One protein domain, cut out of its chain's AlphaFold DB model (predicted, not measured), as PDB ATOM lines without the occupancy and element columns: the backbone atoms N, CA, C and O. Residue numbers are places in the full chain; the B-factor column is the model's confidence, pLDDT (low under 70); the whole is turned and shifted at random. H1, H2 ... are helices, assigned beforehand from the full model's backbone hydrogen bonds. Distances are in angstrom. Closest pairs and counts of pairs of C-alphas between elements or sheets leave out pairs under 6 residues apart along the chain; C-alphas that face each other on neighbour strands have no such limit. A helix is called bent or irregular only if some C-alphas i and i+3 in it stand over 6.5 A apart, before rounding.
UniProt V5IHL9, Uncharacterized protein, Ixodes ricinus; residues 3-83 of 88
ATOM      1  N   LYS A   3     194.639 258.349 122.587       85.94
ATOM      2  CA  LYS A   3     194.268 257.122 121.860       85.94
ATOM      3  C   LYS A   3     193.646 257.427 120.498       85.94
ATOM      4  O   LYS A   3     193.979 256.752 119.538       85.94
ATOM      5  N   THR A   4     192.824 258.473 120.397       86.94
ATOM      6  CA  THR A   4     192.203 258.899 119.131       86.94
ATOM      7  C   THR A   4     193.262 259.314 118.111       86.94
ATOM      8  O   THR A   4     193.321 258.750 117.032       86.94
ATOM      9  N   LYS A   5     194.188 260.203 118.499       86.06
ATOM     10  CA  LYS A   5     195.294 260.644 117.627       86.06
ATOM     11  C   LYS A   5     196.269 259.517 117.269       86.06
ATOM     12  O   LYS A   5     196.953 259.577 116.253       86.06
ATOM     13  N   ALA A   6     196.408 258.529 118.151       87.19
ATOM     14  CA  ALA A   6     197.244 257.363 117.904       87.19
ATOM     15  C   ALA A   6     196.549 256.360 116.967       87.19
ATOM     16  O   ALA A   6     197.231 255.726 116.167       87.19
ATOM     17  N   ALA A   7     195.218 256.242 117.030       88.19
ATOM     18  CA  ALA A   7     194.430 255.336 116.193       88.19
ATOM     19  C   ALA A   7     194.521 255.688 114.700       88.19
ATOM     20  O   ALA A   7     194.495 254.786 113.863       88.19
ATOM     21  N   ASP A   8     194.740 256.966 114.383       92.38
ATOM     22  CA  ASP A   8     194.985 257.457 113.019       92.38
ATOM     23  C   ASP A   8     196.294 256.918 112.408       92.38
ATOM     24  O   ASP A   8     196.541 257.068 111.213       92.38
ATOM     25  N   LYS A   9     197.163 256.284 113.210       94.00
ATOM     26  CA  LYS A   9     198.465 255.757 112.782       94.00
ATOM     27  C   LYS A   9     198.447 254.224 112.794       94.00
ATOM     28  O   LYS A   9     198.506 253.628 113.872       94.00
ATOM     29  N   PRO A  10     198.474 253.555 111.623       91.12
ATOM     30  CA  PRO A  10     198.440 252.091 111.539       91.12
ATOM     31  C   PRO A  10     199.548 251.404 112.346       91.12
ATOM     32  O   PRO A  10     199.296 250.403 113.013       91.12
ATOM     33  N   ALA A  11     200.747 251.997 112.361       94.19
ATOM     34  CA  ALA A  11     201.905 251.497 113.102       94.19
ATOM     35  C   ALA A  11     201.702 251.447 114.630       94.19
ATOM     36  O   ALA A  11     202.437 250.749 115.322       94.19
ATOM     37  N   LEU A  12     200.714 252.167 115.176       91.12
ATOM     38  CA  LEU A  12     200.453 252.230 116.616       91.12
ATOM     39  C   LEU A  12     199.305 251.322 117.075       91.12
ATOM     40  O   LEU A  12     199.043 251.269 118.275       91.12
ATOM     41  N   ARG A  13     198.639 250.576 116.180       90.00
ATOM     42  CA  ARG A  13     197.479 249.731 116.535       90.00
ATOM     43  C   ARG A  13     197.779 248.759 117.678       90.00
ATOM     44  O   ARG A  13     197.063 248.762 118.677       90.00
ATOM     45  N   THR A  14     198.873 248.006 117.571       90.31
ATOM     46  CA  THR A  14     199.307 247.050 118.605       90.31
ATOM     47  C   THR A  14     199.697 247.745 119.908       90.31
ATOM     48  O   THR A  14     199.470 247.214 120.990       90.31
ATOM     49  N   TYR A  15     200.271 248.948 119.835       87.31
ATOM     50  CA  TYR A  15     200.622 249.714 121.030       87.31
ATOM     51  C   TYR A  15     199.358 250.150 121.782       87.31
ATOM     52  O   TYR A  15     199.250 249.934 122.983       87.31
ATOM     53  N   ILE A  16     198.370 250.708 121.078       91.56
ATOM     54  CA  ILE A  16     197.133 251.232 121.680       91.56
ATOM     55  C   ILE A  16     196.279 250.117 122.294       91.56
ATOM     56  O   ILE A  16     195.624 250.361 123.306       91.56
ATOM     57  N   SER A  17     196.296 248.907 121.721       88.38
ATOM     58  CA  SER A  17     195.544 247.770 122.266       88.38
ATOM     59  C   SER A  17     196.099 247.268 123.602       88.38
ATOM     60  O   SER A  17     195.348 246.696 124.382       88.38
ATOM     61  N   HIS A  18     197.383 247.506 123.887       86.56
ATOM     62  CA  HIS A  18     198.051 247.019 125.101       86.56
ATOM     63  C   HIS A  18     198.480 248.131 126.067       86.56
ATOM     64  O   HIS A  18     198.908 247.842 127.182       86.56
ATOM     65  N   LYS A  19     198.413 249.404 125.660       85.12
ATOM     66  CA  LYS A  19     198.852 250.534 126.485       85.12
ATOM     67  C   LYS A  19     197.693 251.386 126.964       85.12
ATOM     68  O   LYS A  19     196.909 251.951 126.199       85.12
ATOM     69  N   GLU A  20     197.669 251.563 128.274       82.38
ATOM     70  CA  GLU A  20     196.823 252.522 128.953       82.38
ATOM     71  C   GLU A  20     197.700 253.632 129.537       82.38
ATOM     72  O   GLU A  20     198.365 253.458 130.551       82.38
ATOM     73  N   ILE A  21     197.725 254.785 128.866       79.38
ATOM     74  CA  ILE A  21     198.289 256.008 129.434       79.38
ATOM     75  C   ILE A  21     197.156 256.681 130.198       79.38
ATOM     76  O   ILE A  21     196.249 257.271 129.596       79.38
ATOM     77  N   ARG A  22     197.210 256.544 131.521       72.25
ATOM     78  CA  ARG A  22     196.334 257.201 132.488       72.25
ATOM     79  C   ARG A  22     197.167 258.105 133.384       72.25
ATOM     80  O   ARG A  22     198.352 257.857 133.589       72.25
ATOM     81  N   LYS A  23     196.550 259.166 133.899       66.69
ATOM     82  CA  LYS A  23     197.189 260.025 134.895       66.69
ATOM     83  C   LYS A  23     197.188 259.255 136.214       66.69
ATOM     84  O   LYS A  23     196.119 258.936 136.725       66.69
ATOM     85  N   GLU A  24     198.357 258.881 136.708       66.38
ATOM     86  CA  GLU A  24     198.452 258.135 137.958       66.38
ATOM     87  C   GLU A  24     198.334 259.076 139.159       66.38
ATOM     88  O   GLU A  24     198.908 260.163 139.158       66.38
ATOM     89  N   HIS A  25     197.601 258.652 140.193       58.28
ATOM     90  CA  HIS A  25     197.319 259.449 141.392       58.28
ATOM     91  C   HIS A  25     198.458 259.464 142.435       58.28
ATOM     92  O   HIS A  25     198.242 259.919 143.550       58.28
ATOM     93  N   PHE A  26     199.666 259.003 142.088       54.31
ATOM     94  CA  PHE A  26     200.775 258.818 143.041       54.31
ATOM     95  C   PHE A  26     201.300 260.104 143.688       54.31
ATOM     96  O   PHE A  26     201.848 260.060 144.783       54.31
ATOM     97  N   PHE A  27     201.101 261.253 143.048       56.06
ATOM     98  CA  PHE A  27     201.365 262.555 143.645       56.06
ATOM     99  C   PHE A  27     200.026 263.188 144.003       56.06
ATOM    100  O   PHE A  27     199.032 262.918 143.329       56.06
ATOM    101  N   ASN A  28     199.977 264.045 145.026       61.44
ATOM    102  CA  ASN A  28     198.853 264.957 145.248       61.44
ATOM    103  C   ASN A  28     198.659 265.796 143.969       61.44
ATOM    104  O   ASN A  28     199.185 266.900 143.854       61.44
ATOM    105  N   ASN A  29     197.958 265.247 142.973       68.50
ATOM    106  CA  ASN A  29     197.760 265.778 141.625       68.50
ATOM    107  C   ASN A  29     196.706 266.884 141.665       68.50
ATOM    108  O   ASN A  29     195.791 266.938 140.842       68.50
ATOM    109  N   THR A  30     196.819 267.759 142.660       78.50
ATOM    110  CA  THR A  30     196.056 268.988 142.715       78.50
ATOM    111  C   THR A  30     196.307 269.756 141.424       78.50
ATOM    112  O   THR A  30     197.368 269.643 140.792       78.50
ATOM    113  N   LEU A  31     195.319 270.546 141.016       79.94
ATOM    114  CA  LEU A  31     195.453 271.396 139.840       79.94
ATOM    115  C   LEU A  31     196.714 272.271 139.934       79.94
ATOM    116  O   LEU A  31     197.457 272.367 138.962       79.94
ATOM    117  N   GLY A  32     197.000 272.815 141.123       81.94
ATOM    118  CA  GLY A  32     198.195 273.616 141.389       81.94
ATOM    119  C   GLY A  32     199.500 272.862 141.123       81.94
ATOM    120  O   GLY A  32     200.351 273.363 140.395       81.94
ATOM    121  N   ASN A  33     199.636 271.631 141.624       77.06
ATOM    122  CA  ASN A  33     200.848 270.833 141.413       77.06
ATOM    123  C   ASN A  33     201.035 270.443 139.939       77.06
ATOM    124  O   ASN A  33     202.155 270.460 139.430       77.06
ATOM    125  N   CYS A  34     199.939 270.156 139.230       79.31
ATOM    126  CA  CYS A  34     199.985 269.875 137.795       79.31
ATOM    127  C   CYS A  34     200.438 271.102 136.992       79.31
ATOM    128  O   CYS A  34     201.324 270.990 136.149       79.31
ATOM    129  N   LEU A  35     199.867 272.274 137.285       83.81
ATOM    130  CA  LEU A  35     200.234 273.535 136.633       83.81
ATOM    131  C   LEU A  35     201.685 273.924 136.925       83.81
ATOM    132  O   LEU A  35     202.397 274.381 136.029       83.81
ATOM    133  N   LEU A  36     202.148 273.714 138.159       82.00
ATOM    134  CA  LEU A  36     203.533 273.965 138.543       82.00
ATOM    135  C   LEU A  36     204.492 273.066 137.755       82.00
ATOM    136  O   LEU A  36     205.482 273.554 137.205       82.00
ATOM    137  N   PHE A  37     204.173 271.773 137.643       82.81
ATOM    138  CA  PHE A  37     204.944 270.830 136.836       82.81
ATOM    139  C   PHE A  37     204.989 271.244 135.357       82.81
ATOM    140  O   PHE A  37     206.066 271.293 134.759       82.81
ATOM    141  N   GLU A  38     203.846 271.579 134.755       87.00
ATOM    142  CA  GLU A  38     203.775 272.018 133.355       87.00
ATOM    143  C   GLU A  38     204.589 273.298 133.116       87.00
ATOM    144  O   GLU A  38     205.402 273.351 132.190       87.00
ATOM    145  N   THR A  39     204.454 274.292 133.994       88.12
ATOM    146  CA  THR A  39     205.171 275.573 133.895       88.12
ATOM    147  C   THR A  39     206.683 275.374 134.000       88.12
ATOM    148  O   THR A  39     207.453 275.879 133.172       88.12
ATOM    149  N   ARG A  40     207.139 274.595 134.988       86.25
ATOM    150  CA  ARG A  40     208.571 274.357 135.196       86.25
ATOM    151  C   ARG A  40     209.175 273.467 134.117       86.25
ATOM    152  O   ARG A  40     210.247 273.785 133.610       86.25
ATOM    153  N   SER A  41     208.493 272.395 133.712       87.75
ATOM    154  CA  SER A  41     208.969 271.530 132.624       87.75
ATOM    155  C   SER A  41     209.015 272.267 131.280       87.75
ATOM    156  O   SER A  41     209.948 272.065 130.501       87.75
ATOM    157  N   GLY A  42     208.065 273.173 131.022       90.44
ATOM    158  CA  GLY A  42     208.098 274.088 129.880       90.44
ATOM    159  C   GLY A  42     209.304 275.028 129.922       90.44
ATOM    160  O   GLY A  42     210.056 275.118 128.950       90.44
ATOM    161  N   THR A  43     209.544 275.657 131.075       89.75
ATOM    162  CA  THR A  43     210.698 276.547 131.295       89.75
ATOM    163  C   THR A  43     212.020 275.808 131.112       89.75
ATOM    164  O   THR A  43     212.916 276.299 130.426       89.75
ATOM    165  N   LEU A  44     212.132 274.599 131.663       89.50
ATOM    166  CA  LEU A  44     213.311 273.752 131.527       89.50
ATOM    167  C   LEU A  44     213.586 273.395 130.061       89.50
ATOM    168  O   LEU A  44     214.719 273.520 129.599       89.50
ATOM    169  N   LYS A  45     212.554 272.987 129.309       91.12
ATOM    170  CA  LYS A  45     212.680 272.714 127.867       91.12
ATOM    171  C   LYS A  45     213.179 273.935 127.110       91.12
ATOM    172  O   LYS A  45     214.057 273.795 126.264       91.12
ATOM    173  N   MET A  46     212.636 275.111 127.423       91.19
ATOM    174  CA  MET A  46     213.065 276.354 126.798       91.19
ATOM    175  C   MET A  46     214.537 276.629 127.108       91.19
ATOM    176  O   MET A  46     215.321 276.725 126.173       91.19
ATOM    177  N   LYS A  47     214.945 276.660 128.383       89.56
ATOM    178  CA  LYS A  47     216.348 276.884 128.783       89.56
ATOM    179  C   LYS A  47     217.315 275.904 128.106       89.56
ATOM    180  O   LYS A  47     218.292 276.329 127.503       89.56
ATOM    181  N   ARG A  48     216.992 274.606 128.095       89.12
ATOM    182  CA  ARG A  48     217.793 273.590 127.383       89.12
ATOM    183  C   ARG A  48     217.887 273.853 125.881       89.12
ATOM    184  O   ARG A  48     218.917 273.570 125.280       89.12
ATOM    185  N   TRP A  49     216.825 274.369 125.264       91.38
ATOM    186  CA  TRP A  49     216.856 274.757 123.856       91.38
ATOM    187  C   TRP A  49     217.796 275.947 123.611       91.38
ATOM    188  O   TRP A  49     218.572 275.893 122.663       91.38
ATOM    189  N   TRP A  50     217.794 276.965 124.481       91.88
ATOM    190  CA  TRP A  50     218.737 278.092 124.397       91.88
ATOM    191  C   TRP A  50     220.193 277.627 124.496       91.88
ATOM    192  O   TRP A  50     220.995 278.000 123.639       91.88
ATOM    193  N   VAL A  51     220.487 276.734 125.450       89.62
ATOM    194  CA  VAL A  51     221.814 276.113 125.597       89.62
ATOM    195  C   VAL A  51     222.204 275.337 124.343       89.62
ATOM    196  O   VAL A  51     223.269 275.540 123.768       89.62
ATOM    197  N   LYS A  52     221.300 274.496 123.831       88.88
ATOM    198  CA  LYS A  52     221.541 273.722 122.604       88.88
ATOM    199  C   LYS A  52     221.817 274.607 121.382       88.88
ATOM    200  O   LYS A  52     222.543 274.195 120.484       88.88
ATOM    201  N   CYS A  53     221.214 275.790 121.321       92.88
ATOM    202  CA  CYS A  53     221.418 276.751 120.242       92.88
ATOM    203  C   CYS A  53     222.643 277.658 120.445       92.88
ATOM    204  O   CYS A  53     222.822 278.571 119.640       92.88
ATOM    205  N   GLY A  54     223.455 277.443 121.488       88.50
ATOM    206  CA  GLY A  54     224.638 278.258 121.787       88.50
ATOM    207  C   GLY A  54     224.301 279.708 122.136       88.50
ATOM    208  O   GLY A  54     225.105 280.605 121.905       88.50
ATOM    209  N   LYS A  55     223.074 279.963 122.608       86.88
ATOM    210  CA  LYS A  55     222.635 281.293 123.059       86.88
ATOM    211  C   LYS A  55     222.790 281.480 124.570       86.88
ATOM    212  O   LYS A  55     222.524 282.569 125.069       86.88
ATOM    213  N   ASP A  56     223.150 280.412 125.269       83.06
ATOM    214  CA  ASP A  56     223.406 280.358 126.701       83.06
ATOM    215  C   ASP A  56     224.427 279.235 126.938       83.06
ATOM    216  O   ASP A  56     224.286 278.160 126.359       83.06
ATOM    217  N   ASP A  57     225.444 279.477 127.757       68.62
ATOM    218  CA  ASP A  57     226.486 278.490 128.081       68.62
ATOM    219  C   ASP A  57     226.349 277.967 129.523       68.62
ATOM    220  O   ASP A  57     227.170 277.180 129.996       68.62
ATOM    221  N   ALA A  58     225.314 278.403 130.251       73.88
ATOM    222  CA  ALA A  58     225.104 278.010 131.634       73.88
ATOM    223  C   ALA A  58     224.441 276.629 131.756       73.88
ATOM    224  O   ALA A  58     223.461 276.302 131.078       73.88
ATOM    225  N   ASN A  59     224.919 275.841 132.723       78.44
ATOM    226  CA  ASN A  59     224.174 274.684 133.207       78.44
ATOM    227  C   ASN A  59     222.822 275.155 133.754       78.44
ATOM    228  O   ASN A  59     222.745 276.105 134.538       78.44
ATOM    229  N   VAL A  60     221.739 274.493 133.340       86.88
ATOM    230  CA  VAL A  60     220.393 274.855 133.788       86.88
ATOM    231  C   VAL A  60     220.224 274.398 135.232       86.88
ATOM    232  O   VAL A  60     219.805 273.275 135.475       86.88
ATOM    233  N   MET A  61     220.568 275.255 136.189       89.94
ATOM    234  CA  MET A  61     220.454 274.956 137.619       89.94
ATOM    235  C   MET A  61     219.000 274.970 138.096       89.94
ATOM    236  O   MET A  61     218.146 275.672 137.536       89.94
ATOM    237  N   CYS A  62     218.734 274.202 139.152       88.25
ATOM    238  CA  CYS A  62     217.432 274.132 139.794       88.25
ATOM    239  C   CYS A  62     216.985 275.505 140.286       88.25
ATOM    240  O   CYS A  62     217.684 276.153 141.059       88.25
ATOM    241  N   ALA A  63     215.788 275.934 139.889       83.00
ATOM    242  CA  ALA A  63     215.262 277.236 140.298       83.00
ATOM    243  C   ALA A  63     214.877 277.292 141.787       83.00
ATOM    244  O   ALA A  63     214.728 278.379 142.337       83.00
ATOM    245  N   CYS A  64     214.681 276.136 142.429       83.75
ATOM    246  CA  CYS A  64     214.303 276.063 143.838       83.75
ATOM    247  C   CYS A  64     215.503 275.876 144.763       83.75
ATOM    248  O   CYS A  64     215.598 276.590 145.754       83.75
ATOM    249  N   SER A  65     216.377 274.907 144.476       85.62
ATOM    250  CA  SER A  65     217.543 274.633 145.324       85.62
ATOM    251  C   SER A  65     218.787 275.399 144.888       85.62
ATOM    252  O   SER A  65     219.612 275.708 145.730       85.62
ATOM    253  N   GLY A  66     218.965 275.688 143.594       86.25
ATOM    254  CA  GLY A  66     220.186 276.308 143.057       86.25
ATOM    255  C   GLY A  66     221.442 275.425 143.105       86.25
ATOM    256  O   GLY A  66     222.458 275.791 142.525       86.25
ATOM    257  N   GLU A  67     221.376 274.268 143.762       84.31
ATOM    258  CA  GLU A  67     222.524 273.398 144.053       84.31
ATOM    259  C   GLU A  67     222.737 272.295 143.010       84.31
ATOM    260  O   GLU A  67     223.858 271.848 142.792       84.31
ATOM    261  N   GLU A  68     221.662 271.849 142.359       87.69
ATOM    262  CA  GLU A  68     221.666 270.714 141.431       87.69
ATOM    263  C   GLU A  68     221.199 271.161 140.040       87.69
ATOM    264  O   GLU A  68     220.446 272.131 139.911       87.69
ATOM    265  N   GLU A  69     221.623 270.456 138.987       88.69
ATOM    266  CA  GLU A  69     221.095 270.688 137.641       88.69
ATOM    267  C   GLU A  69     219.591 270.375 137.616       88.69
ATOM    268  O   GLU A  69     219.130 269.314 138.041       88.69
ATOM    269  N   GLU A  70     218.802 271.297 137.076       86.62
ATOM    270  CA  GLU A  70     217.396 271.067 136.803       86.62
ATOM    271  C   GLU A  70     217.274 270.075 135.635       86.62
ATOM    272  O   GLU A  70     217.448 270.392 134.451       86.62
ATOM    273  N   ILE A  71     216.927 268.841 135.970       88.38
ATOM    274  CA  ILE A  71     216.480 267.822 135.021       88.38
ATOM    275  C   ILE A  71     215.047 267.412 135.379       88.38
ATOM    276  O   ILE A  71     214.581 267.674 136.486       88.38
ATOM    277  N   VAL A  72     214.318 266.771 134.458       83.81
ATOM    278  CA  VAL A  72     212.919 266.363 134.726       83.81
ATOM    279  C   VAL A  72     212.834 265.454 135.955       83.81
ATOM    280  O   VAL A  72     211.926 265.605 136.762       83.81
ATOM    281  N   GLU A  73     213.802 264.556 136.124       85.00
ATOM    282  CA  GLU A  73     213.901 263.696 137.304       85.00
ATOM    283  C   GLU A  73     214.101 264.500 138.595       85.00
ATOM    284  O   GLU A  73     213.370 264.281 139.558       85.00
ATOM    285  N   HIS A  74     215.002 265.490 138.603       86.19
ATOM    286  CA  HIS A  74     215.179 266.379 139.751       86.19
ATOM    287  C   HIS A  74     213.878 267.116 140.083       86.19
ATOM    288  O   HIS A  74     213.422 267.099 141.222       86.19
ATOM    289  N   LEU A  75     213.223 267.686 139.075       80.38
ATOM    290  CA  LEU A  75     211.986 268.447 139.220       80.38
ATOM    291  C   LEU A  75     210.824 267.622 139.794       80.38
ATOM    292  O   LEU A  75     209.992 268.169 140.515       80.38
ATOM    293  N   VAL A  76     210.752 266.329 139.465       77.56
ATOM    294  CA  VAL A  76     209.647 265.443 139.871       77.56
ATOM    295  C   VAL A  76     209.949 264.677 141.156       77.56
ATOM    296  O   VAL A  76     209.046 264.488 141.966       77.56
ATOM    297  N   LEU A  77     211.185 264.209 141.336       77.50
ATOM    298  CA  LEU A  77     211.524 263.207 142.351       77.50
ATOM    299  C   LEU A  77     212.537 263.703 143.386       77.50
ATOM    300  O   LEU A  77     212.425 263.348 144.558       77.50
ATOM    301  N   LEU A  78     213.528 264.500 142.975       82.06
ATOM    302  CA  LEU A  78     214.723 264.730 143.801       82.06
ATOM    303  C   LEU A  78     214.807 266.135 144.405       82.06
ATOM    304  O   LEU A  78     215.598 266.351 145.320       82.06
ATOM    305  N   CYS A  79     213.999 267.092 143.941       84.12
ATOM    306  CA  CYS A  79     214.073 268.470 144.409       84.12
ATOM    307  C   CYS A  79     213.667 268.564 145.883       84.12
ATOM    308  O   CYS A  79     212.483 268.612 146.218       84.12
ATOM    309  N   LYS A  80     214.666 268.643 146.768       81.12
ATOM    310  CA  LYS A  80     214.507 268.704 148.232       81.12
ATOM    311  C   LYS A  80     213.583 269.838 148.684       81.12
ATOM    312  O   LYS A  80     212.831 269.674 149.632       81.12
ATOM    313  N   MET A  81     213.585 270.957 147.957       81.69
ATOM    314  CA  MET A  81     212.729 272.119 148.230       81.69
ATOM    315  C   MET A  81     211.254 271.907 147.851       81.69
ATOM    316  O   MET A  81     210.398 272.673 148.281       81.69
ATOM    317  N   LEU A  82     210.953 270.900 147.024       74.50
ATOM    318  CA  LEU A  82     209.591 270.517 146.638       74.50
ATOM    319  C   LEU A  82     209.093 269.259 147.344       74.50
ATOM    320  O   LEU A  82     207.909 268.934 147.220       74.50
ATOM    321  N   GLN A  83     209.966 268.531 148.042       67.62
ATOM    322  CA  GLN A  83     209.529 267.412 148.859       67.62
ATOM    323  C   GLN A  83     208.584 267.969 149.923       67.62
ATOM    324  O   GLN A  83     208.987 268.721 150.810       67.62
TER     325      GLN A  83
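This is residues 3 to 83 of the 88 residues of an uncharacterized protein of Ixodes ricinus (UniProt V5IHL9). Look for two separate parts: long helix H3 with short H4 across it, and, well away, a small pair, H1 and H2, joined to H3 by the long link of residues 19 to 30. After H3, residues 53 to 71 fold back to H4. The 81 printed residues hold four named helices, H1 to H4 in order, and no named strand: all helix, loose, radius of gyration of the C-alphas 16.8 A, flat, spanning 43 by 34 by 18 A.

Start at H3, residues 31 to 52; its residues 37 to 41 alone touch H4, residues 72 to 78, closest C-alphas Ser 41 and Val 72, 6.8 A. They run opposite ways at a steep tilt of 55 degrees. H1, residues 3 to 7, touches H2, residues 10 to 18, closest C-alphas Ala 6 and Leu 12, 6.2 A; both are apart from H3 and H4. H1, H3 and H4 have every O i to N i+4 pair within hydrogen-bond range; H2 has 2 of 5, and 4 of 6 O i to N i+3 pairs.

Find C-alpha 31 at (195.453, 271.396, 139.840); H3 runs 31.4 A to C-alpha 52 at (221.541, 273.722, 122.604). H2 spans 14.5 A, H4 9.4 A and H1 5.9 A. H2 is irregular, C-alphas 11 and 14 being 7.5 A apart; H4 only just, with 6.50 A from C-alpha 75 to 78.

The C-alphas of Pro 10 and Glu 67, the two farthest apart, are 45.7 A apart. The printed part has no cut; links H2 to H3 and H3 to H4 are long, H1 to H2 tight. Residues 28 to 36, of which 31 to 36 belong to H3, stand free. The model's pLDDT is under 70 at residues 23 to 29, 57 and 83.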